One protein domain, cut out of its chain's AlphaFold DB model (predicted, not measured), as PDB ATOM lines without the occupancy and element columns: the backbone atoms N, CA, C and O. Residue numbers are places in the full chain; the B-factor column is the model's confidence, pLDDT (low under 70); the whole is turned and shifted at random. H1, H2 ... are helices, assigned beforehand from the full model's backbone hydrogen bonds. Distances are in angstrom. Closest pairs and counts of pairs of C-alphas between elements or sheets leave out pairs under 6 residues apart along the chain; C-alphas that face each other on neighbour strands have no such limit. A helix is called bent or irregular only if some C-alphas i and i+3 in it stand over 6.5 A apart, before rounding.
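Overview. This is residues 4 to 132 of the 186 residues of an uncharacterized protein of Bacillus thuringiensis (UniProt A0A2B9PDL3). This is a long rod of helices, with H1 between H4 and H3b at one end and H2 and H3a as a helical hairpin at the other. The 129 printed residues have four named helices, H1 to H4, and are all helix in class. The whole is extended, radius of gyration of the C-alphas 24.5 A, spanning 81 by 26 by 16 A.

Along the chain. H1, residues 5 to 30, begins at C-alpha 5 (-26.480, -2.444, 1.486) and is 35.2 A long. H2 is residues 35 to 51, 25.1 A. H3, residues 59 to 103, was assigned as one helix by its hydrogen bonds but is bent, C-alphas 90 and 93 being 7.3 A apart. Its arms are H3a, residues 59 to 90, 45.2 A, irregular with C-alphas 74 and 77 at 7.0 A, and H3b, residues 93 to 103, 15.0 A. H4, residues 115 to 126, 16.3 A, ends at C-alpha 126 (-22.879, 5.007, 2.557).

Arrangement. H1 touches H4, closest C-alphas Val 9 and Ile 122, 5.8 A. H3b touches residues 15 to 25 of H1, closest C-alphas Gly 15 and Phe 102, 5.7 A. Every O i to N i+4 pair is within hydrogen-bond range in H3b and H4, against 20 of 22 in H1, 11 of 13 in H2 and 26 of 28 in H3a.

Size, cuts and confidence. The printed part has no cut. The H3 to H4 link is long. Residues 30 to 63, 66, 84 and 87 have pLDDT under 70.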
ATOM      1  N   GLN A   4     -28.550  -6.781   1.448       73.56
ATOM      2  CA  GLN A   4     -28.973  -5.399   1.605       73.56
ATOM      3  C   GLN A   4     -27.750  -4.545   1.969       73.56
ATOM      4  O   GLN A   4     -26.943  -4.924   2.814       73.56
ATOM      5  N   LYS A   5     -27.594  -3.393   1.313       76.81
ATOM      6  CA  LYS A   5     -26.480  -2.444   1.486       76.81
ATOM      7  C   LYS A   5     -26.130  -2.157   2.956       76.81
ATOM      8  O   LYS A   5     -24.958  -2.079   3.319       76.81
ATOM      9  N   GLU A   6     -27.145  -2.049   3.807       79.56
ATOM     10  CA  GLU A   6     -27.002  -1.831   5.252       79.56
ATOM     11  C   GLU A   6     -26.306  -3.002   5.964       79.56
ATOM     12  O   GLU A   6     -25.457  -2.789   6.830       79.56
ATOM     13  N   GLU A   7     -26.587  -4.235   5.539       83.38
ATOM     14  CA  GLU A   7     -25.960  -5.447   6.067       83.38
ATOM     15  C   GLU A   7     -24.462  -5.487   5.726       83.38
ATOM     16  O   GLU A   7     -23.636  -5.831   6.573       83.38
ATOM     17  N   TRP A   8     -24.081  -5.056   4.518       82.50
ATOM     18  CA  TRP A   8     -22.672  -4.933   4.132       82.50
ATOM     19  C   TRP A   8     -21.931  -3.882   4.952       82.50
ATOM     20  O   TRP A   8     -20.813  -4.133   5.403       82.50
ATOM     21  N   VAL A   9     -22.550  -2.723   5.184       84.06
ATOM     22  CA  VAL A   9     -21.969  -1.667   6.022       84.06
ATOM     23  C   VAL A   9     -21.754  -2.172   7.450       84.06
ATOM     24  O   VAL A   9     -20.691  -1.935   8.025       84.06
ATOM     25  N   GLN A  10     -22.712  -2.909   8.014       86.44
ATOM     26  CA  GLN A  10     -22.579  -3.474   9.356       86.44
ATOM     27  C   GLN A  10     -21.470  -4.534   9.429       86.44
ATOM     28  O   GLN A  10     -20.588  -4.437  10.285       86.44
ATOM     29  N   ARG A  11     -21.424  -5.471   8.474       84.50
ATOM     30  CA  ARG A  11     -20.351  -6.478   8.364       84.50
ATOM     31  C   ARG A  11     -18.971  -5.847   8.180       84.50
ATOM     32  O   ARG A  11     -17.993  -6.340   8.735       84.50
ATOM     33  N   LEU A  12     -18.866  -4.746   7.434       85.00
ATOM     34  CA  LEU A  12     -17.615  -3.997   7.278       85.00
ATOM     35  C   LEU A  12     -17.213  -3.272   8.566       85.00
ATOM     36  O   LEU A  12     -16.030  -3.266   8.906       85.00
ATOM     37  N   LYS A  13     -18.169  -2.701   9.310       87.31
ATOM     38  CA  LYS A  13     -17.917  -2.074  10.620       87.31
ATOM     39  C   LYS A  13     -17.418  -3.099  11.644       87.31
ATOM     40  O   LYS A  13     -16.453  -2.822  12.351       87.31
ATOM     41  N   GLU A  14     -18.000  -4.295  11.669       86.06
ATOM     42  CA  GLU A  14     -17.518  -5.417  12.487       86.06
ATOM     43  C   GLU A  14     -16.150  -5.921  11.995       86.06
ATOM     44  O   GLU A  14     -15.206  -6.068  12.775       86.06
ATOM     45  N   GLY A  15     -15.991  -6.076  10.678       84.00
ATOM     46  CA  GLY A  15     -14.738  -6.442  10.020       84.00
ATOM     47  C   GLY A  15     -13.581  -5.488  10.332       84.00
ATOM     48  O   GLY A  15     -12.441  -5.925  10.513       84.00
ATOM     49  N   ARG A  16     -13.871  -4.190  10.477       87.19
ATOM     50  CA  ARG A  16     -12.905  -3.144  10.840       87.19
ATOM     51  C   ARG A  16     -12.189  -3.447  12.150       87.19
ATOM     52  O   ARG A  16     -10.986  -3.203  12.253       87.19
ATOM     53  N   TYR A  17     -12.897  -3.989  13.141       86.44
ATOM     54  CA  TYR A  17     -12.309  -4.350  14.431       86.44
ATOM     55  C   TYR A  17     -11.254  -5.454  14.274       86.44
ATOM     56  O   TYR A  17     -10.137  -5.343  14.796       86.44
ATOM     57  N   TYR A  18     -11.574  -6.487  13.493       84.44
ATOM     58  CA  TYR A  18     -10.654  -7.586  13.216       84.44
ATOM     59  C   TYR A  18      -9.444  -7.119  12.407       84.44
ATOM     60  O   TYR A  18      -8.314  -7.438  12.770       84.44
ATOM     61  N   VAL A  19      -9.650  -6.288  11.379       86.62
ATOM     62  CA  VAL A  19      -8.552  -5.731  10.569       86.62
ATOM     63  C   VAL A  19      -7.651  -4.819  11.393       86.62
ATOM     64  O   VAL A  19      -6.432  -4.905  11.283       86.62
ATOM     65  N   THR A  20      -8.214  -4.003  12.287       87.44
ATOM     66  CA  THR A  20      -7.423  -3.158  13.195       87.44
ATOM     67  C   THR A  20      -6.550  -4.008  14.120       87.44
ATOM     68  O   THR A  20      -5.371  -3.713  14.333       87.44
ATOM     69  N   SER A  21      -7.113  -5.092  14.657       84.75
ATOM     70  CA  SER A  21      -6.401  -6.025  15.536       84.75
ATOM     71  C   SER A  21      -5.289  -6.762  14.782       84.75
ATOM     72  O   SER A  21      -4.150  -6.817  15.256       84.75
ATOM     73  N   TYR A  22      -5.584  -7.228  13.568       84.25
ATOM     74  CA  TYR A  22      -4.625  -7.841  12.652       84.25
ATOM     75  C   TYR A  22      -3.485  -6.883  12.277       84.25
ATOM     76  O   TYR A  22      -2.314  -7.240  12.411       84.25
ATOM     77  N   GLU A  23      -3.787  -5.639  11.892       84.25
ATOM     78  CA  GLU A  23      -2.776  -4.623  11.587       84.25
ATOM     79  C   GLU A  23      -1.893  -4.305  12.797       84.25
ATOM     80  O   GLU A  23      -0.683  -4.136  12.653       84.25
ATOM     81  N   ASN A  24      -2.464  -4.233  14.001       85.19
ATOM     82  CA  ASN A  24      -1.698  -3.990  15.222       85.19
ATOM     83  C   ASN A  24      -0.733  -5.140  15.531       85.19
ATOM     84  O   ASN A  24       0.413  -4.895  15.923       85.19
ATOM     85  N   ILE A  25      -1.157  -6.386  15.320       81.06
ATOM     86  CA  ILE A  25      -0.287  -7.560  15.437       81.06
ATOM     87  C   ILE A  25       0.795  -7.523  14.355       81.06
ATOM     88  O   ILE A  25       1.979  -7.662  14.667       81.06
ATOM     89  N   MET A  26       0.434  -7.230  13.106       76.75
ATOM     90  CA  MET A  26       1.407  -7.123  12.023       76.75
ATOM     91  C   MET A  26       2.406  -5.991  12.241       76.75
ATOM     92  O   MET A  26       3.588  -6.191  11.974       76.75
ATOM     93  N   LYS A  27       1.999  -4.854  12.815       80.75
ATOM     94  CA  LYS A  27       2.909  -3.784  13.253       80.75
ATOM     95  C   LYS A  27       3.856  -4.251  14.355       80.75
ATOM     96  O   LYS A  27       5.018  -3.853  14.339       80.75
ATOM     97  N   LYS A  28       3.411  -5.096  15.292       75.19
ATOM     98  CA  LYS A  28       4.283  -5.685  16.327       75.19
ATOM     99  C   LYS A  28       5.305  -6.650  15.721       75.19
ATOM    100  O   LYS A  28       6.477  -6.566  16.076       75.19
ATOM    101  N   ILE A  29       4.894  -7.500  14.779       70.56
ATOM    102  CA  ILE A  29       5.772  -8.460  14.083       70.56
ATOM    103  C   ILE A  29       6.774  -7.733  13.169       70.56
ATOM    104  O   ILE A  29       7.968  -8.033  13.166       70.56
ATOM    105  N   HIS A  30       6.303  -6.740  12.412       68.56
ATOM    106  CA  HIS A  30       7.103  -5.992  11.443       68.56
ATOM    107  C   HIS A  30       7.812  -4.779  12.038       68.56
ATOM    108  O   HIS A  30       8.542  -4.104  11.300       68.56
ATOM    109  N   LYS A  31       7.657  -4.511  13.346       67.69
ATOM    110  CA  LYS A  31       8.377  -3.435  14.034       67.69
ATOM    111  C   LYS A  31       9.840  -3.550  13.631       67.69
ATOM    112  O   LYS A  31      10.446  -4.627  13.723       67.69
ATOM    113  N   ARG A  32      10.378  -2.484  13.023       56.38
ATOM    114  CA  ARG A  32      11.769  -2.501  12.576       56.38
ATOM    115  C   ARG A  32      12.603  -2.820  13.815       56.38
ATOM    116  O   ARG A  32      12.425  -2.129  14.820       56.38
ATOM    117  N   PRO A  33      13.451  -3.858  13.781       55.81
ATOM    118  CA  PRO A  33      14.427  -4.035  14.840       55.81
ATOM    119  C   PRO A  33      15.198  -2.721  14.937       55.81
ATOM    120  O   PRO A  33      15.790  -2.267  13.952       55.81
ATOM    121  N   SER A  34      15.154  -2.047  16.081       54.91
ATOM    122  CA  SER A  34      16.102  -0.962  16.266       54.91
ATOM    123  C   SER A  34      17.498  -1.591  16.210       54.91
ATOM    124  O   SER A  34      17.739  -2.678  16.736       54.91
ATOM    125  N   ARG A  35      18.431  -0.939  15.511       57.38
ATOM    126  CA  ARG A  35      19.846  -1.355  15.522       57.38
ATOM    127  C   ARG A  35      20.467  -1.169  16.915       57.38
ATOM    128  O   ARG A  35      21.451  -1.813  17.243       57.38
ATOM    129  N   ILE A  36      19.833  -0.330  17.734       59.47
ATOM    130  CA  ILE A  36      20.239   0.092  19.077       59.47
ATOM    131  C   ILE A  36      20.450  -1.088  20.047       59.47
ATOM    132  O   ILE A  36      21.553  -1.191  20.564       59.47
ATOM    133  N   PRO A  37      19.494  -2.012  20.280       62.34
ATOM    134  CA  PRO A  37      19.709  -3.165  21.156       62.34
ATOM    135  C   PRO A  37      20.813  -4.101  20.655       62.34
ATOM    136  O   PRO A  37      21.529  -4.661  21.473       62.34
ATOM    137  N   GLY A  38      21.008  -4.229  19.337       60.97
ATOM    138  CA  GLY A  38      22.119  -5.013  18.782       60.97
ATOM    139  C   GLY A  38      23.479  -4.397  19.055       60.97
ATOM    140  O   GLY A  38      24.404  -5.097  19.450       60.97
ATOM    141  N   ILE A  39      23.573  -3.074  18.920       64.88
ATOM    142  CA  ILE A  39      24.770  -2.307  19.277       64.88
ATOM    143  C   ILE A  39      25.021  -2.383  20.789       64.88
ATOM    144  O   ILE A  39      26.162  -2.546  21.199       64.88
ATOM    145  N   LEU A  40      23.970  -2.329  21.615       66.62
ATOM    146  CA  LEU A  40      24.083  -2.408  23.074       66.62
ATOM    147  C   LEU A  40      24.570  -3.787  23.539       66.62
ATOM    148  O   LEU A  40      25.471  -3.868  24.364       66.62
ATOM    149  N   ILE A  41      24.018  -4.869  22.978       67.56
ATOM    150  CA  ILE A  41      24.458  -6.243  23.262       67.56
ATOM    151  C   ILE A  41      25.898  -6.452  22.785       67.56
ATOM    152  O   ILE A  41      26.694  -7.036  23.517       67.56
ATOM    153  N   ALA A  42      26.253  -5.935  21.603       65.38
ATOM    154  CA  ALA A  42      27.629  -5.967  21.117       65.38
ATOM    155  C   ALA A  42      28.576  -5.226  22.071       65.38
ATOM    156  O   ALA A  42      29.621  -5.770  22.397       65.38
ATOM    157  N   PHE A  43      28.187  -4.052  22.587       65.44
ATOM    158  CA  PHE A  43      28.956  -3.288  23.579       65.44
ATOM    159  C   PHE A  43      29.119  -4.023  24.915       65.44
ATOM    160  O   PHE A  43      30.209  -4.036  25.478       65.44
ATOM    161  N   VAL A  44      28.053  -4.650  25.418       68.25
ATOM    162  CA  VAL A  44      28.090  -5.432  26.665       68.25
ATOM    163  C   VAL A  44      28.990  -6.658  26.506       68.25
ATOM    164  O   VAL A  44      29.820  -6.921  27.372       68.25
ATOM    165  N   LEU A  45      28.901  -7.367  25.377       64.69
ATOM    166  CA  LEU A  45      29.818  -8.462  25.048       64.69
ATOM    167  C   LEU A  45      31.267  -7.968  24.957       64.69
ATOM    168  O   LEU A  45      32.154  -8.617  25.502       64.69
ATOM    169  N   LEU A  46      31.499  -6.798  24.356       64.00
ATOM    170  CA  LEU A  46      32.814  -6.157  24.263       64.00
ATOM    171  C   LEU A  46      33.380  -5.742  25.622       64.00
ATOM    172  O   LEU A  46      34.590  -5.712  25.771       64.00
ATOM    173  N   MET A  47      32.545  -5.427  26.613       62.62
ATOM    174  CA  MET A  47      33.021  -5.123  27.966       62.62
ATOM    175  C   MET A  47      33.300  -6.379  28.799       62.62
ATOM    176  O   MET A  47      34.204  -6.363  29.630       62.62
ATOM    177  N   ILE A  48      32.557  -7.467  28.580       62.84
ATOM    178  CA  ILE A  48      32.671  -8.693  29.386       62.84
ATOM    179  C   ILE A  48      33.774  -9.628  28.856       62.84
ATOM    180  O   ILE A  48      34.546 -10.172  29.643       62.84
ATOM    181  N   LEU A  49      33.886  -9.810  27.535       57.06
ATOM    182  CA  LEU A  49      34.844 -10.741  26.911       57.06
ATOM    183  C   LEU A  49      36.328 -10.449  27.199       57.06
ATOM    184  O   LEU A  49      37.070 -11.387  27.504       57.06
ATOM    185  N   PRO A  50      36.804  -9.199  27.142       56.25
ATOM    186  CA  PRO A  50      38.215  -8.920  27.368       56.25
ATOM    187  C   PRO A  50      38.594  -8.843  28.857       56.25
ATOM    188  O   PRO A  50      39.773  -8.805  29.180       56.25
ATOM    189  N   GLY A  51      37.628  -8.906  29.783       53.78
ATOM    190  CA  GLY A  51      37.916  -9.045  31.215       53.78
ATOM    191  C   GLY A  51      38.375 -10.450  31.633       53.78
ATOM    192  O   GLY A  51      38.977 -10.591  32.694       53.78
ATOM    193  N   GLY A  52      38.101 -11.485  30.823       53.44
ATOM    194  CA  GLY A  52      38.353 -12.886  31.200       53.44
ATOM    195  C   GLY A  52      39.256 -13.701  30.268       53.44
ATOM    196  O   GLY A  52      39.823 -14.689  30.720       53.44
ATOM    197  N   LEU A  53      39.399 -13.329  28.989       53.22
ATOM    198  CA  LEU A  53      40.071 -14.177  27.982       53.22
ATOM    199  C   LEU A  53      41.180 -13.486  27.181       53.22
ATOM    200  O   LEU A  53      41.987 -14.171  26.556       53.22
ATOM    201  N   PHE A  54      41.250 -12.156  27.194       54.28
ATOM    202  CA  PHE A  54      42.180 -11.410  26.354       54.28
ATOM    203  C   PHE A  54      42.926 -10.373  27.184       54.28
ATOM    204  O   PHE A  54      42.359  -9.368  27.594       54.28
ATOM    205  N   SER A  55      44.222 -10.602  27.401       55.72
ATOM    206  CA  SER A  55      45.104  -9.523  27.835       55.72
ATOM    207  C   SER A  55      45.053  -8.437  26.758       55.72
ATOM    208  O   SER A  55      45.389  -8.690  25.597       55.72
ATOM    209  N   TYR A  56      44.587  -7.242  27.125       56.66
ATOM    210  CA  TYR A  56      44.416  -6.086  26.234       56.66
ATOM    211  C   TYR A  56      45.723  -5.606  25.573       56.66
ATOM    212  O   TYR A  56      45.697  -4.659  24.793       56.66
ATOM    213  N   ASN A  57      46.856  -6.234  25.889       59.25
ATOM    214  CA  ASN A  57      48.182  -5.816  25.458       59.25
ATOM    215  C   ASN A  57      48.713  -6.563  24.218       59.25
ATOM    216  O   ASN A  57      49.795  -6.231  23.747       59.25
ATOM    217  N   ASP A  58      47.977  -7.549  23.685       64.88
ATOM    218  CA  ASP A  58      48.370  -8.300  22.484       64.88
ATOM    219  C   ASP A  58      47.593  -7.850  21.236       64.88
ATOM    220  O   ASP A  58      46.367  -7.918  21.165       64.88
ATOM    221  N   THR A  59      48.303  -7.457  20.179       66.31
ATOM    222  CA  THR A  59      47.711  -7.020  18.899       66.31
ATOM    223  C   THR A  59      46.778  -8.079  18.292       66.31
ATOM    224  O   THR A  59      45.755  -7.761  17.683       66.31
ATOM    225  N   SER A  60      47.100  -9.356  18.507       67.94
ATOM    226  CA  SER A  60      46.317 -10.507  18.047       67.94
ATOM    227  C   SER A  60      44.975 -10.639  18.775       67.94
ATOM    228  O   SER A  60      43.981 -11.013  18.154       67.94
ATOM    229  N   SER A  61      44.908 -10.300  20.069       65.12
ATOM    230  CA  SER A  61      43.665 -10.363  20.848       65.12
ATOM    231  C   SER A  61      42.698  -9.247  20.457       65.12
ATOM    232  O   SER A  61      41.503  -9.492  20.268       65.12
ATOM    233  N   MET A  62      43.227  -8.042  20.217       67.19
ATOM    234  CA  MET A  62      42.463  -6.934  19.646       67.19
ATOM    235  C   MET A  62      41.914  -7.288  18.260       67.19
ATOM    236  O   MET A  62      40.738  -7.044  17.991       67.19
ATOM    237  N   PHE A  63      42.724  -7.900  17.391       69.69
ATOM    238  CA  PHE A  63      42.283  -8.306  16.055       69.69
ATOM    239  C   PHE A  63      41.119  -9.306  16.109       69.69
ATOM    240  O   PHE A  63      40.102  -9.106  15.444       69.69
ATOM    241  N   ILE A  64      41.222 -10.336  16.953       72.38
ATOM    242  CA  ILE A  64      40.159 -11.334  17.145       72.38
ATOM    243  C   ILE A  64      38.860 -10.660  17.621       72.38
ATOM    244  O   ILE A  64      37.791 -10.924  17.070       72.38
ATOM    245  N   MET A  65      38.945  -9.733  18.578       70.00
ATOM    246  CA  MET A  65      37.793  -8.974  19.081       70.00
ATOM    247  C   MET A  65      37.100  -8.147  17.982       70.00
ATOM    248  O   MET A  65      35.873  -8.193  17.858       70.00
ATOM    249  N   TRP A  66      37.864  -7.425  17.153       69.56
ATOM    250  CA  TRP A  66      37.312  -6.639  16.041       69.56
ATOM    251  C   TRP A  66      36.654  -7.519  14.975       69.56
ATOM    252  O   TRP A  66      35.581  -7.177  14.474       69.56
ATOM    253  N   VAL A  67      37.245  -8.674  14.665       74.75
ATOM    254  CA  VAL A  67      36.659  -9.645  13.732       74.75
ATOM    255  C   VAL A  67      35.327 -10.177  14.269       74.75
ATOM    256  O   VAL A  67      34.339 -10.184  13.532       74.75
ATOM    257  N   PHE A  68      35.245 -10.539  15.554       70.62
ATOM    258  CA  PHE A  68      33.985 -10.968  16.170       70.62
ATOM    259  C   PHE A  68      32.912  -9.875  16.143       70.62
ATOM    260  O   PHE A  68      31.752 -10.175  15.855       70.62
ATOM    261  N   LEU A  69      33.283  -8.612  16.377       72.12
ATOM    262  CA  LEU A  69      32.355  -7.486  16.276       72.12
ATOM    263  C   LEU A  69      31.779  -7.360  14.860       72.12
ATOM    264  O   LEU A  69      30.565  -7.254  14.694       72.12
ATOM    265  N   ILE A  70      32.637  -7.396  13.836       73.25
ATOM    266  CA  ILE A  70      32.218  -7.276  12.434       73.25
ATOM    267  C   ILE A  70      31.294  -8.436  12.054       73.25
ATOM    268  O   ILE A  70      30.233  -8.205  11.474       73.25
ATOM    269  N   VAL A  71      31.646  -9.667  12.434       75.94
ATOM    270  CA  VAL A  71      30.817 -10.857  12.188       75.94
ATOM    271  C   VAL A  71      29.466 -10.740  12.896       75.94
ATOM    272  O   VAL A  71      28.438 -11.045  12.295       75.94
ATOM    273  N   PHE A  72      29.425 -10.245  14.135       70.38
ATOM    274  CA  PHE A  72      28.177 -10.080  14.881       70.38
ATOM    275  C   PHE A  72      27.277  -8.996  14.275       70.38
ATOM    276  O   PHE A  72      26.074  -9.205  14.112       70.38
ATOM    277  N   VAL A  73      27.853  -7.862  13.869       71.00
ATOM    278  CA  VAL A  73      27.130  -6.793  13.162       71.00
ATOM    279  C   VAL A  73      26.597  -7.294  11.816       71.00
ATOM    280  O   VAL A  73      25.454  -6.997  11.466       71.00
ATOM    281  N   ALA A  74      27.378  -8.098  11.091       70.94
ATOM    282  CA  ALA A  74      26.967  -8.707   9.828       70.94
ATOM    283  C   ALA A  74      25.889  -9.792  10.007       70.94
ATOM    284  O   ALA A  74      24.998  -9.912   9.167       70.94
ATOM    285  N   ALA A  75      25.924 -10.554  11.104       74.25
ATOM    286  CA  ALA A  75      24.947 -11.598  11.421       74.25
ATOM    287  C   ALA A  75      23.662 -11.061  12.080       74.25
ATOM    288  O   ALA A  75      22.637 -11.748  12.096       74.25
ATOM    289  N   TRP A  76      23.679  -9.825  12.592       70.94
ATOM    290  CA  TRP A  76      22.547  -9.190  13.271       70.94
ATOM    291  C   TRP A  76      21.232  -9.214  12.463       70.94
ATOM    292  O   TRP A  76      20.200  -9.592  13.029       70.94
ATOM    293  N   PRO A  77      21.211  -8.903  11.147       71.06
ATOM    294  CA  PRO A  77      19.999  -9.012  10.333       71.06
ATOM    295  C   PRO A  77      19.414 -10.432  10.306       71.06
ATOM    296  O   PRO A  77      18.193 -10.587  10.376       71.06
ATOM    297  N   SER A  78      20.266 -11.460  10.258       76.88
ATOM    298  CA  SER A  78      19.859 -12.871  10.261       76.88
ATOM    299  C   SER A  78      19.258 -13.278  11.604       76.88
ATOM    300  O   SER A  78      18.206 -13.916  11.639       76.88
ATOM    301  N   ILE A  79      19.860 -12.843  12.714       71.69
ATOM    302  CA  ILE A  79      19.339 -13.083  14.068       71.69
ATOM    303  C   ILE A  79      17.951 -12.455  14.214       71.69
ATOM    304  O   ILE A  79      17.002 -13.121  14.631       71.69
ATOM    305  N   ILE A  80      17.785 -11.201  13.789       71.31
ATOM    306  CA  ILE A  80      16.474 -10.554  13.803       71.31
ATOM    307  C   ILE A  80      15.467 -11.316  12.940       71.31
ATOM    308  O   ILE A  80      14.302 -11.433  13.319       71.31
ATOM    309  N   HIS A  81      15.876 -11.796  11.769       72.81
ATOM    310  CA  HIS A  81      14.985 -12.536  10.887       72.81
ATOM    311  C   HIS A  81      14.432 -13.794  11.574       72.81
ATOM    312  O   HIS A  81      13.232 -14.063  11.490       72.81
ATOM    313  N   VAL A  82      15.267 -14.513  12.330       75.50
ATOM    314  CA  VAL A  82      14.838 -15.659  13.147       75.50
ATOM    315  C   VAL A  82      13.899 -15.218  14.274       75.50
ATOM    316  O   VAL A  82      12.826 -15.799  14.424       75.50
ATOM    317  N   PHE A  83      14.225 -14.148  15.007       72.19
ATOM    318  CA  PHE A  83      13.325 -13.592  16.026       72.19
ATOM    319  C   PHE A  83      11.971 -13.188  15.438       72.19
ATOM    320  O   PHE A  83      10.937 -13.458  16.042       72.19
ATOM    321  N   ARG A  84      11.946 -12.592  14.242       69.00
ATOM    322  CA  ARG A  84      10.709 -12.255  13.530       69.00
ATOM    323  C   ARG A  84       9.903 -13.495  13.176       69.00
ATOM    324  O   ARG A  84       8.703 -13.483  13.415       69.00
ATOM    325  N   LYS A  85      10.539 -14.561  12.677       71.75
ATOM    326  CA  LYS A  85       9.864 -15.843  12.413       71.75
ATOM    327  C   LYS A  85       9.265 -16.443  13.683       71.75
ATOM    328  O   LYS A  85       8.107 -16.842  13.678       71.75
ATOM    329  N   PHE A  86      10.017 -16.441  14.779       73.25
ATOM    330  CA  PHE A  86       9.541 -16.951  16.063       73.25
ATOM    331  C   PHE A  86       8.377 -16.115  16.617       73.25
ATOM    332  O   PHE A  86       7.362 -16.642  17.064       73.25
ATOM    333  N   THR A  87       8.490 -14.790  16.521       68.81
ATOM    334  CA  THR A  87       7.433 -13.866  16.943       68.81
ATOM    335  C   THR A  87       6.189 -14.027  16.071       68.81
ATOM    336  O   THR A  87       5.087 -14.054  16.603       68.81
ATOM    337  N   ALA A  88       6.345 -14.184  14.754       71.31
ATOM    338  CA  ALA A  88       5.241 -14.454  13.839       71.31
ATOM    339  C   ALA A  88       4.531 -15.767  14.191       71.31
ATOM    340  O   ALA A  88       3.315 -15.765  14.328       71.31
ATOM    341  N   SER A  89       5.281 -16.842  14.456       71.56
ATOM    342  CA  SER A  89       4.724 -18.130  14.888       71.56
ATOM    343  C   SER A  89       3.923 -18.025  16.194       71.56
ATOM    344  O   SER A  89       2.869 -18.638  16.320       71.56
ATOM    345  N   LYS A  90       4.355 -17.186  17.145       75.31
ATOM    346  CA  LYS A  90       3.612 -16.942  18.394       75.31
ATOM    347  C   LYS A  90       2.242 -16.286  18.168       75.31
ATOM    348  O   LYS A  90       1.320 -16.526  18.942       75.31
ATOM    349  N   TYR A  91       2.120 -15.429  17.156       74.69
ATOM    350  CA  TYR A  91       0.876 -14.718  16.841       74.69
ATOM    351  C   TYR A  91       0.029 -15.415  15.768       74.69
ATOM    352  O   TYR A  91      -1.121 -15.028  15.582       74.69
ATOM    353  N   ASP A  92       0.563 -16.439  15.101       76.38
ATOM    354  CA  ASP A  92      -0.110 -17.220  14.058       76.38
ATOM    355  C   ASP A  92      -1.512 -17.727  14.460       76.38
ATOM    356  O   ASP A  92      -2.457 -17.465  13.714       76.38
ATOM    357  N   PRO A  93      -1.734 -18.316  15.661       81.62
ATOM    358  CA  PRO A  93      -3.077 -18.756  16.052       81.62
ATOM    359  C   PRO A  93      -4.065 -17.593  16.222       81.62
ATOM    360  O   PRO A  93      -5.226 -17.711  15.841       81.62
ATOM    361  N   GLN A  94      -3.614 -16.444  16.741       82.12
ATOM    362  CA  GLN A  94      -4.466 -15.255  16.884       82.12
ATOM    363  C   GLN A  94      -4.792 -14.637  15.521       82.12
ATOM    364  O   GLN A  94      -5.917 -14.210  15.281       82.12
ATOM    365  N   ILE A  95      -3.814 -14.599  14.613       82.25
ATOM    366  CA  ILE A  95      -4.007 -14.126  13.241       82.25
ATOM    367  C   ILE A  95      -5.031 -15.003  12.517       82.25
ATOM    368  O   ILE A  95      -5.931 -14.469  11.871       82.25
ATOM    369  N   GLN A  96      -4.919 -16.325  12.654       83.56
ATOM    370  CA  GLN A  96      -5.844 -17.275  12.048       83.56
ATOM    371  C   GLN A  96      -7.257 -17.151  12.629       83.56
ATOM    372  O   GLN A  96      -8.226 -17.184  11.875       83.56
ATOM    373  N   GLU A  97      -7.391 -16.941  13.943       86.88
ATOM    374  CA  GLU A  97      -8.688 -16.703  14.585       86.88
ATOM    375  C   GLU A  97      -9.367 -15.434  14.041       86.88
ATOM    376  O   GLU A  97     -10.555 -15.456  13.707       86.88
ATOM    377  N   TYR A  98      -8.625 -14.329  13.907       84.56
ATOM    378  CA  TYR A  98      -9.164 -13.096  13.329       84.56
ATOM    379  C   TYR A  98      -9.515 -13.247  11.851       84.56
ATOM    380  O   TYR A  98     -10.543 -12.726  11.422       84.56
ATOM    381  N   ASP A  99      -8.701 -13.970  11.082       85.44
ATOM    382  CA  ASP A  99      -8.982 -14.254   9.677       85.44
ATOM    383  C   ASP A  99     -10.252 -15.100   9.526       85.44
ATOM    384  O   ASP A  99     -11.109 -14.761   8.721       85.44
ATOM    385  N   GLN A 100     -10.452 -16.127  10.359       86.19
ATOM    386  CA  GLN A 100     -11.676 -16.939  10.346       86.19
ATOM    387  C   GLN A 100     -12.925 -16.133  10.730       86.19
ATOM    388  O   GLN A 100     -13.951 -16.230  10.053       86.19
ATOM    389  N   LYS A 101     -12.851 -15.306  11.783       87.12
ATOM    390  CA  LYS A 101     -13.966 -14.432  12.198       87.12
ATOM    391  C   LYS A 101     -14.280 -13.351  11.166       87.12
ATOM    392  O   LYS A 101     -15.428 -12.948  11.033       87.12
ATOM    393  N   PHE A 102     -13.276 -12.878  10.434       86.62
ATOM    394  CA  PHE A 102     -13.484 -11.959   9.322       86.62
ATOM    395  C   PHE A 102     -14.108 -12.683   8.121       86.62
ATOM    396  O   PHE A 102     -15.080 -12.194   7.546       86.62
ATOM    397  N   GLN A 103     -13.611 -13.880   7.799       85.69
ATOM    398  CA  GLN A 103     -14.070 -14.686   6.668       85.69
ATOM    399  C   GLN A 103     -15.512 -15.179   6.795       85.69
ATOM    400  O   GLN A 103     -16.183 -15.351   5.778       85.69
ATOM    401  N   SER A 104     -16.022 -15.351   8.020       83.62
ATOM    402  CA  SER A 104     -17.443 -15.652   8.243       83.62
ATOM    403  C   SER A 104     -18.367 -14.523   7.771       83.62
ATOM    404  O   SER A 104     -19.510 -14.774   7.392       83.62
ATOM    405  N   SER A 105     -17.870 -13.284   7.768       79.69
ATOM    406  CA  SER A 105     -18.635 -12.088   7.407       79.69
ATOM    407  C   SER A 105     -18.363 -11.641   5.972       79.69
ATOM    408  O   SER A 105     -19.292 -11.260   5.258       79.69
ATOM    409  N   ILE A 106     -17.097 -11.700   5.549       80.25
ATOM    410  CA  ILE A 106     -16.600 -11.268   4.241       80.25
ATOM    411  C   ILE A 106     -15.761 -12.416   3.668       80.25
ATOM    412  O   ILE A 106     -14.703 -12.685   4.221       80.25
ATOM    413  N   PRO A 107     -16.147 -13.066   2.555       80.19
ATOM    414  CA  PRO A 107     -15.477 -14.261   2.021       80.19
ATOM    415  C   PRO A 107     -14.152 -13.934   1.305       80.19
ATOM    416  O   PRO A 107     -13.899 -14.356   0.178       80.19
ATOM    417  N   ILE A 108     -13.311 -13.117   1.930       82.06
ATOM    418  CA  ILE A 108     -12.011 -12.682   1.440       82.06
ATOM    419  C   ILE A 108     -11.050 -12.694   2.634       82.06
ATOM    420  O   ILE A 108     -11.400 -12.186   3.700       82.06
ATOM    421  N   PRO A 109      -9.823 -13.211   2.471       83.25
ATOM    422  CA  PRO A 109      -8.843 -13.215   3.547       83.25
ATOM    423  C   PRO A 109      -8.511 -11.815   4.072       83.25
ATOM    424  O   PRO A 109      -8.262 -10.885   3.295       83.25
ATOM    425  N   ILE A 110      -8.403 -11.698   5.395       84.00
ATOM    426  CA  ILE A 110      -8.157 -10.441   6.115       84.00
ATOM    427  C   ILE A 110      -6.860  -9.749   5.675       84.00
ATOM    428  O   ILE A 110      -6.776  -8.525   5.666       84.00
ATOM    429  N   LYS A 111      -5.868 -10.522   5.211       80.75
ATOM    430  CA  LYS A 111      -4.579 -10.024   4.694       80.75
ATOM    431  C   LYS A 111      -4.701  -9.074   3.496       80.75
ATOM    432  O   LYS A 111      -3.759  -8.342   3.212       80.75
ATOM    433  N   TYR A 112      -5.822  -9.106   2.774       81.25
ATOM    434  CA  TYR A 112      -6.083  -8.219   1.633       81.25
ATOM    435  C   TYR A 112      -6.855  -6.955   2.017       81.25
ATOM    436  O   TYR A 112      -7.199  -6.149   1.141       81.25
ATOM    437  N   PHE A 113      -7.152  -6.792   3.304       83.62
ATOM    438  CA  PHE A 113      -7.813  -5.626   3.850       83.62
ATOM    439  C   PHE A 113      -6.868  -4.835   4.741       83.62
ATOM    440  O   PHE A 113      -6.064  -5.372   5.497       83.62
ATOM    441  N   SER A 114      -7.007  -3.522   4.633       84.81
ATOM    442  CA  SER A 114      -6.454  -2.553   5.565       84.81
ATOM    443  C   SER A 114      -7.601  -1.746   6.153       84.81
ATOM    444  O   SER A 114      -8.688  -1.683   5.565       84.81
ATOM    445  N   VAL A 115      -7.374  -1.099   7.294       86.81
ATOM    446  CA  VAL A 115      -8.387  -0.231   7.914       86.81
ATOM    447  C   VAL A 115      -8.808   0.866   6.933       86.81
ATOM    448  O   VAL A 115      -9.996   1.118   6.767       86.81
ATOM    449  N   LYS A 116      -7.846   1.436   6.193       86.31
ATOM    450  CA  LYS A 116      -8.114   2.432   5.142       86.31
ATOM    451  C   LYS A 116      -9.042   1.898   4.053       86.31
ATOM    452  O   LYS A 116      -9.966   2.594   3.647       86.31
ATOM    453  N   LYS A 117      -8.802   0.667   3.597       86.94
ATOM    454  CA  LYS A 117      -9.611   0.023   2.559       86.94
ATOM    455  C   LYS A 117     -11.036  -0.248   3.042       86.94
ATOM    456  O   LYS A 117     -11.971  -0.009   2.287       86.94
ATOM    457  N   ILE A 118     -11.209  -0.702   4.287       87.38
ATOM    458  CA  ILE A 118     -12.543  -0.883   4.882       87.38
ATOM    459  C   ILE A 118     -13.272   0.453   5.001       87.38
ATOM    460  O   ILE A 118     -14.415   0.546   4.563       87.38
ATOM    461  N   ASP A 119     -12.613   1.483   5.534       87.94
ATOM    462  CA  ASP A 119     -13.221   2.805   5.708       87.94
ATOM    463  C   ASP A 119     -13.662   3.387   4.355       87.94
ATOM    464  O   ASP A 119     -14.778   3.884   4.230       87.94
ATOM    465  N   ALA A 120     -12.846   3.239   3.308       86.81
ATOM    466  CA  ALA A 120     -13.219   3.662   1.963       86.81
ATOM    467  C   ALA A 120     -14.391   2.861   1.377       86.81
ATOM    468  O   ALA A 120     -15.260   3.446   0.734       86.81
ATOM    469  N   CYS A 121     -14.449   1.547   1.618       86.75
ATOM    470  CA  CYS A 121     -15.583   0.729   1.181       86.75
ATOM    471  C   CYS A 121     -16.878   1.136   1.900       86.75
ATOM    472  O   CYS A 121     -17.923   1.223   1.263       86.75
ATOM    473  N   ILE A 122     -16.809   1.428   3.204       87.69
ATOM    474  CA  ILE A 122     -17.950   1.933   3.981       87.69
ATOM    475  C   ILE A 122     -18.424   3.267   3.405       87.69
ATOM    476  O   ILE A 122     -19.614   3.414   3.154       87.69
ATOM    477  N   VAL A 123     -17.513   4.207   3.137       88.44
ATOM    478  CA  VAL A 123     -17.863   5.513   2.556       88.44
ATOM    479  C   VAL A 123     -18.474   5.361   1.163       88.44
ATOM    480  O   VAL A 123     -19.471   6.016   0.869       88.44
ATOM    481  N   ALA A 124     -17.923   4.495   0.307       87.50
ATOM    482  CA  ALA A 124     -18.461   4.249  -1.032       87.50
ATOM    483  C   ALA A 124     -19.890   3.687  -0.976       87.50
ATOM    484  O   ALA A 124     -20.762   4.145  -1.712       87.50
ATOM    485  N   LEU A 125     -20.147   2.760  -0.049       86.56
ATOM    486  CA  LEU A 125     -21.489   2.251   0.202       86.56
ATOM    487  C   LEU A 125     -22.380   3.364   0.771       86.56
ATOM    488  O   LEU A 125     -23.372   3.717   0.150       86.56
ATOM    489  N   GLU A 126     -22.039   3.989   1.898       87.38
ATOM    490  CA  GLU A 126     -22.879   5.007   2.557       87.38
ATOM    491  C   GLU A 126     -23.210   6.202   1.640       87.38
ATOM    492  O   GLU A 126     -24.350   6.663   1.633       87.38
ATOM    493  N   SER A 127     -22.270   6.641   0.797       85.12
ATOM    494  CA  SER A 127     -22.481   7.720  -0.187       85.12
ATOM    495  C   SER A 127     -23.308   7.317  -1.414       85.12
ATOM    496  O   SER A 127     -23.714   8.186  -2.180       85.12
ATOM    497  N   GLY A 128     -23.566   6.019  -1.613       82.56
ATOM    498  CA  GLY A 128     -24.250   5.510  -2.805       82.56
ATOM    499  C   GLY A 128     -23.378   5.482  -4.061       82.56
ATOM    500  O   GLY A 128     -23.908   5.347  -5.155       82.56
ATOM    501  N   ALA A 129     -22.055   5.604  -3.916       81.75
ATOM    502  CA  ALA A 129     -21.114   5.406  -5.016       81.75
ATOM    503  C   ALA A 129     -20.960   3.922  -5.400       81.75
ATOM    504  O   ALA A 129     -20.521   3.628  -6.508       81.75
ATOM    505  N   ALA A 130     -21.302   3.007  -4.489       84.56
ATOM    506  CA  ALA A 130     -21.359   1.568  -4.712       84.56
ATOM    507  C   ALA A 130     -22.643   0.979  -4.114       84.56
ATOM    508  O   ALA A 130     -23.062   1.387  -3.022       84.56
ATOM    509  N   ASP A 131     -23.207  -0.019  -4.789       79.81
ATOM    510  CA  ASP A 131     -24.370  -0.769  -4.307       79.81
ATOM    511  C   ASP A 131     -23.975  -2.100  -3.652       79.81
ATOM    512  O   ASP A 131     -24.702  -2.623  -2.800       79.81
ATOM    513  N   ASP A 132     -22.795  -2.631  -3.983       83.25
ATOM    514  CA  ASP A 132     -22.252  -3.853  -3.399       83.25
ATOM    515  C   ASP A 132     -20.783  -3.715  -2.944       83.25
ATOM    516  O   ASP A 132     -20.065  -2.753  -3.238       83.25
TER     517      ASP A 132